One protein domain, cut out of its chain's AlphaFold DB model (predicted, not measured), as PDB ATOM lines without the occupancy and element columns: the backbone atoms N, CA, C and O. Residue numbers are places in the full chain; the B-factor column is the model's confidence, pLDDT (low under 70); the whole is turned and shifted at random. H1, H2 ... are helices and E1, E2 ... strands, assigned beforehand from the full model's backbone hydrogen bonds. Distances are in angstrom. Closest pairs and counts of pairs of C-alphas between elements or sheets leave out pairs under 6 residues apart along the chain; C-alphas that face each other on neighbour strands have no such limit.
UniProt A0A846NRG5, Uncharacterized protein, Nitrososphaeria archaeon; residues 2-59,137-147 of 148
ATOM      1  N   SER A   2       7.610 -38.962  -0.101       63.59
ATOM      2  CA  SER A   2       7.159 -39.620   1.144       63.59
ATOM      3  C   SER A   2       6.112 -38.810   1.922       63.59
ATOM      4  O   SER A   2       5.099 -39.366   2.328       63.59
ATOM      5  N   GLU A   3       6.309 -37.498   2.062       67.19
ATOM      6  CA  GLU A   3       5.342 -36.606   2.723       67.19
ATOM      7  C   GLU A   3       4.034 -36.426   1.943       67.19
ATOM      8  O   GLU A   3       2.954 -36.434   2.526       67.19
ATOM      9  N   ALA A   4       4.090 -36.352   0.611       58.88
ATOM     10  CA  ALA A   4       2.878 -36.315  -0.209       58.88
ATOM     11  C   ALA A   4       2.044 -37.599  -0.024       58.88
ATOM     12  O   ALA A   4       0.828 -37.534   0.142       58.88
ATOM     13  N   VAL A   5       2.709 -38.758   0.043       62.81
ATOM     14  CA  VAL A   5       2.060 -40.047   0.325       62.81
ATOM     15  C   VAL A   5       1.439 -40.059   1.725       62.81
ATOM     16  O   VAL A   5       0.300 -40.492   1.872       62.81
ATOM     17  N   LYS A   6       2.129 -39.524   2.744       69.75
ATOM     18  CA  LYS A   6       1.573 -39.384   4.105       69.75
ATOM     19  C   LYS A   6       0.305 -38.527   4.149       69.75
ATOM     20  O   LYS A   6      -0.545 -38.748   5.001       69.75
ATOM     21  N   ARG A   7       0.157 -37.581   3.220       78.81
ATOM     22  CA  ARG A   7      -1.026 -36.716   3.097       78.81
ATOM     23  C   ARG A   7      -2.110 -37.262   2.172       78.81
ATOM     24  O   ARG A   7      -3.001 -36.509   1.785       78.81
ATOM     25  N   ASN A   8      -2.045 -38.547   1.829       89.44
ATOM     26  CA  ASN A   8      -2.998 -39.223   0.954       89.44
ATOM     27  C   ASN A   8      -3.041 -38.646  -0.478       89.44
ATOM     28  O   ASN A   8      -4.088 -38.585  -1.123       89.44
ATOM     29  N   ILE A   9      -1.882 -38.207  -0.980       93.56
ATOM     30  CA  ILE A   9      -1.716 -37.756  -2.364       93.56
ATOM     31  C   ILE A   9      -1.139 -38.901  -3.192       93.56
ATOM     32  O   ILE A   9      -0.043 -39.399  -2.924       93.56
ATOM     33  N   SER A  10      -1.853 -39.271  -4.250       92.94
ATOM     34  CA  SER A  10      -1.396 -40.245  -5.241       92.94
ATOM     35  C   SER A  10      -0.891 -39.538  -6.495       92.94
ATOM     36  O   SER A  10      -1.531 -38.613  -6.990       92.94
ATOM     37  N   LEU A  11       0.250 -39.992  -7.022       92.69
ATOM     38  CA  LEU A  11       0.847 -39.495  -8.265       92.69
ATOM     39  C   LEU A  11       0.837 -40.605  -9.321       92.69
ATOM     40  O   LEU A  11       1.484 -41.638  -9.150       92.69
ATOM     41  N   SER A  12       0.152 -40.376 -10.436       91.44
ATOM     42  CA  SER A  12       0.091 -41.264 -11.600       91.44
ATOM     43  C   SER A  12       0.895 -40.677 -12.758       91.44
ATOM     44  O   SER A  12       0.387 -40.288 -13.810       91.44
ATOM     45  N   VAL A  13       2.210 -40.612 -12.564       87.50
ATOM     46  CA  VAL A  13       3.146 -40.253 -13.630       87.50
ATOM     47  C   VAL A  13       3.691 -41.515 -14.280       87.50
ATOM     48  O   VAL A  13       4.066 -42.466 -13.598       87.50
ATOM     49  N   GLY A  14       3.738 -41.536 -15.614       88.62
ATOM     50  CA  GLY A  14       4.440 -42.588 -16.350       88.62
ATOM     51  C   GLY A  14       5.950 -42.557 -16.078       88.62
ATOM     52  O   GLY A  14       6.424 -42.031 -15.073       88.62
ATOM     53  N   ARG A  15       6.757 -43.066 -17.014       92.38
ATOM     54  CA  ARG A  15       8.220 -43.033 -16.862       92.38
ATOM     55  C   ARG A  15       8.717 -41.601 -16.622       92.38
ATOM     56  O   ARG A  15       8.598 -40.741 -17.498       92.38
ATOM     57  N   VAL A  16       9.314 -41.367 -15.457       94.00
ATOM     58  CA  VAL A  16       9.940 -40.090 -15.102       94.00
ATOM     59  C   VAL A  16      11.211 -39.932 -15.931       94.00
ATOM     60  O   VAL A  16      12.136 -40.735 -15.829       94.00
ATOM     61  N   ARG A  17      11.234 -38.925 -16.806       94.81
ATOM     62  CA  ARG A  17      12.416 -38.533 -17.591       94.81
ATOM     63  C   ARG A  17      13.056 -37.273 -17.031       94.81
ATOM     64  O   ARG A  17      14.265 -37.110 -17.132       94.81
ATOM     65  N   ARG A  18      12.230 -36.388 -16.475       94.50
ATOM     66  CA  ARG A  18      12.645 -35.122 -15.887       94.50
ATOM     67  C   ARG A  18      11.766 -34.808 -14.683       94.50
ATOM     68  O   ARG A  18      10.552 -34.990 -14.766       94.50
ATOM     69  N   ALA A  19      12.382 -34.348 -13.605       95.88
ATOM     70  CA  ALA A  19      11.705 -33.795 -12.444       95.88
ATOM     71  C   ALA A  19      12.457 -32.532 -12.021       95.88
ATOM     72  O   ALA A  19      13.680 -32.570 -11.895       95.88
ATOM     73  N   GLU A  20      11.738 -31.428 -11.859       95.69
ATOM     74  CA  GLU A  20      12.306 -30.109 -11.565       95.69
ATOM     75  C   GLU A  20      11.424 -29.412 -10.532       95.69
ATOM     76  O   GLU A  20      10.201 -29.525 -10.592       95.69
ATOM     77  N   MET A  21      12.038 -28.677  -9.610       96.06
ATOM     78  CA  MET A  21      11.336 -27.724  -8.756       96.06
ATOM     79  C   MET A  21      11.544 -26.333  -9.350       96.06
ATOM     80  O   MET A  21      12.689 -25.943  -9.579       96.06
ATOM     81  N   ILE A  22      10.463 -25.603  -9.610       95.31
ATOM     82  CA  ILE A  22      10.536 -24.196 -10.024       95.31
ATOM     83  C   ILE A  22       9.906 -23.313  -8.952       95.31
ATOM     84  O   ILE A  22       8.955 -23.735  -8.306       95.31
ATOM     85  N   GLU A  23      10.417 -22.104  -8.749       94.62
ATOM     86  CA  GLU A  23       9.816 -21.167  -7.799       94.62
ATOM     87  C   GLU A  23       8.602 -20.473  -8.428       94.62
ATOM     88  O   GLU A  23       8.669 -19.974  -9.554       94.62
ATOM     89  N   VAL A  24       7.491 -20.443  -7.695       93.69
ATOM     90  CA  VAL A  24       6.251 -19.768  -8.068       93.69
ATOM     91  C   VAL A  24       5.715 -19.029  -6.851       93.69
ATOM     92  O   VAL A  24       5.173 -19.635  -5.930       93.69
ATOM     93  N   ASP A  25       5.863 -17.704  -6.875       91.69
ATOM     94  CA  ASP A  25       5.368 -16.795  -5.836       91.69
ATOM     95  C   ASP A  25       5.755 -17.228  -4.405       91.69
ATOM     96  O   ASP A  25       4.927 -17.324  -3.497       91.69
ATOM     97  N   GLY A  26       7.040 -17.551  -4.226       91.19
ATOM     98  CA  GLY A  26       7.624 -17.948  -2.944       91.19
ATOM     99  C   GLY A  26       7.433 -19.416  -2.549       91.19
ATOM    100  O   GLY A  26       7.992 -19.825  -1.535       91.19
ATOM    101  N   LEU A  27       6.696 -20.217  -3.328       95.19
ATOM    102  CA  LEU A  27       6.612 -21.672  -3.146       95.19
ATOM    103  C   LEU A  27       7.360 -22.429  -4.241       95.19
ATOM    104  O   LEU A  27       7.532 -21.941  -5.355       95.19
ATOM    105  N   GLY A  28       7.753 -23.666  -3.947       96.56
ATOM    106  CA  GLY A  28       8.195 -24.606  -4.966       96.56
ATOM    107  C   GLY A  28       7.006 -25.172  -5.741       96.56
ATOM    108  O   GLY A  28       5.971 -25.501  -5.171       96.56
ATOM    109  N   LEU A  29       7.150 -25.337  -7.048       96.81
ATOM    110  CA  LEU A  29       6.239 -26.080  -7.906       96.81
ATOM    111  C   LEU A  29       6.999 -27.270  -8.485       96.81
ATOM    112  O   LEU A  29       7.854 -27.127  -9.363       96.81
ATOM    113  N   LEU A  30       6.686 -28.463  -7.979       96.56
ATOM    114  CA  LEU A  30       7.248 -29.709  -8.472       96.56
ATOM    115  C   LEU A  30       6.638 -30.029  -9.828       96.56
ATOM    116  O   LEU A  30       5.446 -30.332  -9.948       96.56
ATOM    117  N   THR A  31       7.494 -30.051 -10.835       96.00
ATOM    118  CA  THR A  31       7.151 -30.467 -12.181       96.00
ATOM    119  C   THR A  31       7.728 -31.844 -12.479       96.00
ATOM    120  O   THR A  31       8.866 -32.157 -12.124       96.00
ATOM    121  N   ILE A  32       6.951 -32.693 -13.150       95.75
ATOM    122  CA  ILE A  32       7.434 -33.981 -13.663       95.75
ATOM    123  C   ILE A  32       7.071 -34.083 -15.134       95.75
ATOM    124  O   ILE A  32       5.908 -33.945 -15.511       95.75
ATOM    125  N   ASN A  33       8.071 -34.340 -15.980       93.81
ATOM    126  CA  ASN A  33       7.932 -34.369 -17.436       93.81
ATOM    127  C   ASN A  33       7.216 -33.112 -17.986       93.81
ATOM    128  O   ASN A  33       6.400 -33.220 -18.900       93.81
ATOM    129  N   GLY A  34       7.502 -31.940 -17.402       92.75
ATOM    130  CA  GLY A  34       6.910 -30.654 -17.786       92.75
ATOM    131  C   GLY A  34       5.490 -30.395 -17.269       92.75
ATOM    132  O   GLY A  34       4.877 -29.429 -17.702       92.75
ATOM    133  N   LYS A  35       4.950 -31.235 -16.375       94.38
ATOM    134  CA  LYS A  35       3.607 -31.061 -15.791       94.38
ATOM    135  C   LYS A  35       3.698 -30.543 -14.357       94.38
ATOM    136  O   LYS A  35       4.429 -31.170 -13.589       94.38
ATOM    137  N   PRO A  36       2.977 -29.474 -13.978       96.00
ATOM    138  CA  PRO A  36       3.025 -28.892 -12.637       96.00
ATOM    139  C   PRO A  36       2.173 -29.717 -11.669       96.00
ATOM    140  O   PRO A  36       0.959 -29.578 -11.649       96.00
ATOM    141  N   LEU A  37       2.775 -30.620 -10.894       96.31
ATOM    142  CA  LEU A  37       2.010 -31.606 -10.122       96.31
ATOM    143  C   LEU A  37       1.681 -31.152  -8.704       96.31
ATOM    144  O   LEU A  37       0.552 -31.348  -8.261       96.31
ATOM    145  N   LEU A  38       2.658 -30.597  -7.982       97.06
ATOM    146  CA  LEU A  38       2.513 -30.256  -6.565       97.06
ATOM    147  C   LEU A  38       3.089 -28.873  -6.279       97.06
ATOM    148  O   LEU A  38       4.234 -28.615  -6.642       97.06
ATOM    149  N   LEU A  39       2.348 -28.040  -5.554       96.94
ATOM    150  CA  LEU A  39       2.938 -26.939  -4.795       96.94
ATOM    151  C   LEU A  39       3.595 -27.505  -3.538       96.94
ATOM    152  O   LEU A  39       3.057 -28.417  -2.902       96.94
ATOM    153  N   VAL A  40       4.761 -26.969  -3.207       96.06
ATOM    154  CA  VAL A  40       5.621 -27.417  -2.121       96.06
ATOM    155  C   VAL A  40       6.049 -26.206  -1.302       96.06
ATOM    156  O   VAL A  40       6.736 -25.320  -1.806       96.06
ATOM    157  N   ASP A  41       5.653 -26.188  -0.034       94.06
ATOM    158  CA  ASP A  41       6.269 -25.332   0.979       94.06
ATOM    159  C   ASP A  41       7.260 -26.186   1.768       94.06
ATOM    160  O   ASP A  41       6.867 -27.072   2.531       94.06
ATOM    161  N   GLU A  42       8.553 -25.964   1.545       87.69
ATOM    162  CA  GLU A  42       9.605 -26.727   2.220       87.69
ATOM    163  C   GLU A  42       9.704 -26.384   3.712       87.69
ATOM    164  O   GLU A  42      10.130 -27.232   4.493       87.69
ATOM    165  N   ASN A  43       9.266 -25.191   4.131       89.19
ATOM    166  CA  ASN A  43       9.328 -24.774   5.533       89.19
ATOM    167  C   ASN A  43       8.221 -25.430   6.365       89.19
ATOM    168  O   ASN A  43       8.442 -25.795   7.517       89.19
ATOM    169  N   GLU A  44       7.030 -25.574   5.781       87.56
ATOM    170  CA  GLU A  44       5.873 -26.213   6.425       87.56
ATOM    171  C   GLU A  44       5.756 -27.718   6.105       87.56
ATOM    172  O   GLU A  44       4.758 -28.353   6.463       87.56
ATOM    173  N   GLU A  45       6.735 -28.285   5.389       87.44
ATOM    174  CA  GLU A  45       6.687 -29.643   4.824       87.44
ATOM    175  C   GLU A  45       5.342 -29.922   4.118       87.44
ATOM    176  O   GLU A  45       4.732 -30.995   4.230       87.44
ATOM    177  N   LEU A  46       4.829 -28.909   3.414       89.94
ATOM    178  CA  LEU A  46       3.490 -28.887   2.850       89.94
ATOM    179  C   LEU A  46       3.517 -29.270   1.376       89.94
ATOM    180  O   LEU A  46       4.179 -28.626   0.574       89.94
ATOM    181  N   TYR A  47       2.734 -30.285   1.012       94.88
ATOM    182  CA  TYR A  47       2.560 -30.727  -0.372       94.88
ATOM    183  C   TYR A  47       1.090 -30.605  -0.752       94.88
ATOM    184  O   TYR A  47       0.238 -31.193  -0.085       94.88
ATOM    185  N   ILE A  48       0.799 -29.854  -1.815       96.81
ATOM    186  CA  ILE A  48      -0.562 -29.548  -2.266       96.81
ATOM    187  C   ILE A  48      -0.695 -29.902  -3.752       96.81
ATOM    188  O   ILE A  48       0.048 -29.352  -4.565       96.81
ATOM    189  N   PRO A  49      -1.624 -30.797  -4.138       97.12
ATOM    190  CA  PRO A  49      -1.962 -31.035  -5.537       97.12
ATOM    191  C   PRO A  49      -2.246 -29.748  -6.307       97.12
ATOM    192  O   PRO A  49      -3.066 -28.928  -5.893       97.12
ATOM    193  N   PHE A  50      -1.589 -29.588  -7.450       96.88
ATOM    194  CA  PHE A  50      -1.854 -28.471  -8.343       96.88
ATOM    195  C   PHE A  50      -3.147 -28.733  -9.125       96.88
ATOM    196  O   PHE A  50      -3.289 -29.778  -9.767       96.88
ATOM    197  N   ILE A  51      -4.101 -27.796  -9.084       96.56
ATOM    198  CA  ILE A  51      -5.487 -28.035  -9.533       96.56
ATOM    199  C   ILE A  51      -5.555 -28.495 -10.993       96.56
ATOM    200  O   ILE A  51      -6.358 -29.369 -11.319       96.56
ATOM    201  N   ALA A  52      -4.693 -27.962 -11.865       94.50
ATOM    202  CA  ALA A  52      -4.699 -28.287 -13.295       94.50
ATOM    203  C   ALA A  52      -4.391 -29.768 -13.599       94.50
ATOM    204  O   ALA A  52      -4.754 -30.264 -14.672       94.50
ATOM    205  N   GLU A  53      -3.760 -30.478 -12.658       95.81
ATOM    206  CA  GLU A  53      -3.310 -31.866 -12.807       95.81
ATOM    207  C   GLU A  53      -4.121 -32.866 -11.969       95.81
ATOM    208  O   GLU A  53      -3.952 -34.085 -12.123       95.81
ATOM    209  N   VAL A  54      -5.048 -32.374 -11.136       95.44
ATOM    210  CA  VAL A  54      -5.969 -33.222 -10.374       95.44
ATOM    211  C   VAL A  54      -6.870 -34.009 -11.331       95.44
ATOM    212  O   VAL A  54      -7.454 -33.459 -12.263       95.44
ATOM    213  N   GLY A  55      -6.959 -35.323 -11.122       92.06
ATOM    214  CA  GLY A  55      -7.708 -36.252 -11.975       92.06
ATOM    215  C   GLY A  55      -6.979 -36.674 -13.256       92.06
ATOM    216  O   GLY A  55      -7.448 -37.576 -13.946       92.06
ATOM    217  N   LYS A  56      -5.825 -36.069 -13.569       94.00
ATOM    218  CA  LYS A  56      -4.972 -36.465 -14.703       94.00
ATOM    219  C   LYS A  56      -3.744 -37.238 -14.229       94.00
ATOM    220  O   LYS A  56      -3.491 -38.344 -14.698       94.00
ATOM    221  N   HIS A  57      -2.991 -36.641 -13.306       94.88
ATOM    222  CA  HIS A  57      -1.707 -37.166 -12.822       94.88
ATOM    223  C   HIS A  57      -1.570 -37.113 -11.302       94.88
ATOM    224  O   HIS A  57      -0.632 -37.692 -10.757       94.88
ATOM    225  N   VAL A  58      -2.472 -36.406 -10.621       95.25
ATOM    226  CA  VAL A  58      -2.515 -36.315  -9.163       95.25
ATOM    227  C   VAL A  58      -3.939 -36.567  -8.692       95.25
ATOM    228  O   VAL A  58      -4.897 -36.152  -9.343       95.25
ATOM    229  N   SER A  59      -4.100 -37.233  -7.557       95.00
ATOM    230  CA  SER A  59      -5.401 -37.377  -6.906       95.00
ATOM    231  C   SER A  59      -5.272 -37.338  -5.390       95.00
ATOM    232  O   SER A  59      -4.244 -37.717  -4.829       95.00
ATOM    233  N   ARG A 137      -2.735 -16.670  -7.016       95.50
ATOM    234  CA  ARG A 137      -1.426 -16.229  -7.510       95.50
ATOM    235  C   ARG A 137      -0.570 -17.362  -8.085       95.50
ATOM    236  O   ARG A 137       0.101 -17.142  -9.093       95.50
ATOM    237  N   TYR A 138      -0.635 -18.569  -7.521       95.50
ATOM    238  CA  TYR A 138       0.107 -19.730  -8.019       95.50
ATOM    239  C   TYR A 138      -0.475 -20.231  -9.343       95.50
ATOM    240  O   TYR A 138       0.262 -20.503 -10.288       95.50
ATOM    241  N   TRP A 139      -1.807 -20.290  -9.432       95.12
ATOM    242  CA  TRP A 139      -2.563 -20.623 -10.631       95.12
ATOM    243  C   TRP A 139      -2.206 -19.677 -11.773       95.12
ATOM    244  O   TRP A 139      -1.826 -20.130 -12.851       95.12
ATOM    245  N   ASN A 140      -2.293 -18.368 -11.530       94.50
ATOM    246  CA  ASN A 140      -2.016 -17.359 -12.548       94.50
ATOM    247  C   ASN A 140      -0.548 -17.392 -12.993       94.50
ATOM    248  O   ASN A 140      -0.287 -17.369 -14.191       94.50
ATOM    249  N   SER A 141       0.393 -17.538 -12.058       92.50
ATOM    250  CA  SER A 141       1.823 -17.613 -12.386       92.50
ATOM    251  C   SER A 141       2.170 -18.858 -13.210       92.50
ATOM    252  O   SER A 141       2.960 -18.795 -14.149       92.50
ATOM    253  N   ALA A 142       1.560 -20.004 -12.898       90.50
ATOM    254  CA  ALA A 142       1.772 -21.236 -13.650       90.50
ATOM    255  C   ALA A 142       1.068 -21.224 -15.017       90.50
ATOM    256  O   ALA A 142       1.545 -21.860 -15.957       90.50
ATOM    257  N   LYS A 143      -0.053 -20.507 -15.158       88.31
ATOM    258  CA  LYS A 143      -0.808 -20.436 -16.415       88.31
ATOM    259  C   LYS A 143       0.056 -19.933 -17.574       88.31
ATOM    260  O   LYS A 143       0.009 -20.510 -18.661       88.31
ATOM    261  N   ASP A 144       0.891 -18.930 -17.321       81.62
ATOM    262  CA  ASP A 144       1.798 -18.364 -18.325       81.62
ATOM    263  C   ASP A 144       2.927 -19.335 -18.710       81.62
ATOM    264  O   ASP A 144       3.389 -19.344 -19.853       81.62
ATOM    265  N   LEU A 145       3.340 -20.196 -17.776       85.00
ATOM    266  CA  LEU A 145       4.431 -21.155 -17.956       85.00
ATOM    267  C   LEU A 145       3.988 -22.454 -18.647       85.00
ATOM    268  O   LEU A 145       4.762 -23.034 -19.407       85.00
ATOM    269  N   PHE A 146       2.763 -22.920 -18.383       86.94
ATOM    270  CA  PHE A 146       2.304 -24.261 -18.775       86.94
ATOM    271  C   PHE A 146       1.112 -24.279 -19.744       86.94
ATOM    272  O   PHE A 146       0.786 -25.350 -20.251       86.94
ATOM    273  N   GLN A 147       0.491 -23.130 -20.040       76.00
ATOM    274  CA  GLN A 147      -0.572 -22.974 -21.049       76.00
ATOM    275  C   GLN A 147      -1.745 -23.969 -20.912       76.00
ATOM    276  O   GLN A 147      -2.113 -24.647 -21.875       76.00
TER     277      GLN A 147
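Overview. This is residues 2 to 59 and 137 to 147 of the 148 residues of an uncharacterized protein of Nitrososphaeria archaeon (UniProt A0A846NRG5). Look first for one strongly twisted sheet of four antiparallel strands, a meander in which each strand is the antiparallel neighbour of the one before, with helix H2 over one face. On the opposite face the short helix H1 lies over the edge strand E4, and a long link, residues 7 to 18, leads from it to the other edge, E1. You have 69 printed residues, with two named helices and four named strands in the order H1 E1 E2 E3 E4 H2 and the sheet order E1 - E2 - E3 - E4; the class is mixed, helices and strands. The whole is compact, with a radius of gyration of the C-alphas of 11.3 A, and rounded, spanning 27 by 27 by 21 A.

Along the chain. Start at C-alpha 2, at (7.159, -39.620, 1.144), where H1 begins; it takes residues 2 to 6. After the long link, find C-alpha 19 at (11.705, -33.795, -12.444); from there E1 runs through residues 19 to 24, 15.7 A. E2, residues 27 to 32, covers 16.2 A, and E3, residues 35 to 41, is the longest strand at 17.9 A. E4 is residues 46 to 49. Beyond the cut, H2 runs 14.3 A through residues 137 to 146, ending at C-alpha 146, (2.304, -24.261, -18.775).

Arrangement. Begin with the sheet, whose consecutive strands form three hairpins. Between E1 and E2 you find N 22 and O 29 within hydrogen-bond range at 3.0 A; their directions stand at 151 degrees. Between E2 and E3, N 30 and O 38 are 2.8 A apart, and between E3 and E4, N 39 and O 48 are also 2.8 A apart. E1 and E4 are apart. H2 is on the sheet at a height of 9.1 A, over E2; on the local plane it stands at 33 degrees to E2, only just slantwise to the strands. Its closest C-alphas to E1 are those of Tyr 138 and Val 24, 6.1 A. H1 is on the opposite face, over E4, at a height of 9.0 A; the closest C-alphas are those of Ala 4 and Tyr 47, 5.6 A. In H1 every O i to N i+4 pair is within hydrogen-bond range, in H2 4 of 6.

Size, cuts and confidence. The C-alphas of Lys 6 and Asp 144 are the two farthest apart, 30.7 A. Residues 60 to 136 are not printed, and C-alphas 59 and 137 are 21.5 A apart across this cut. Look at residues 10 to 11 and 58 to 59 for a short antiparallel pairing outside the named strands. The link from H1 to E1 is long; those within the sheet are tight. The mean pLDDT of the printed part is 90.8, with residues 2 to 6 under 70.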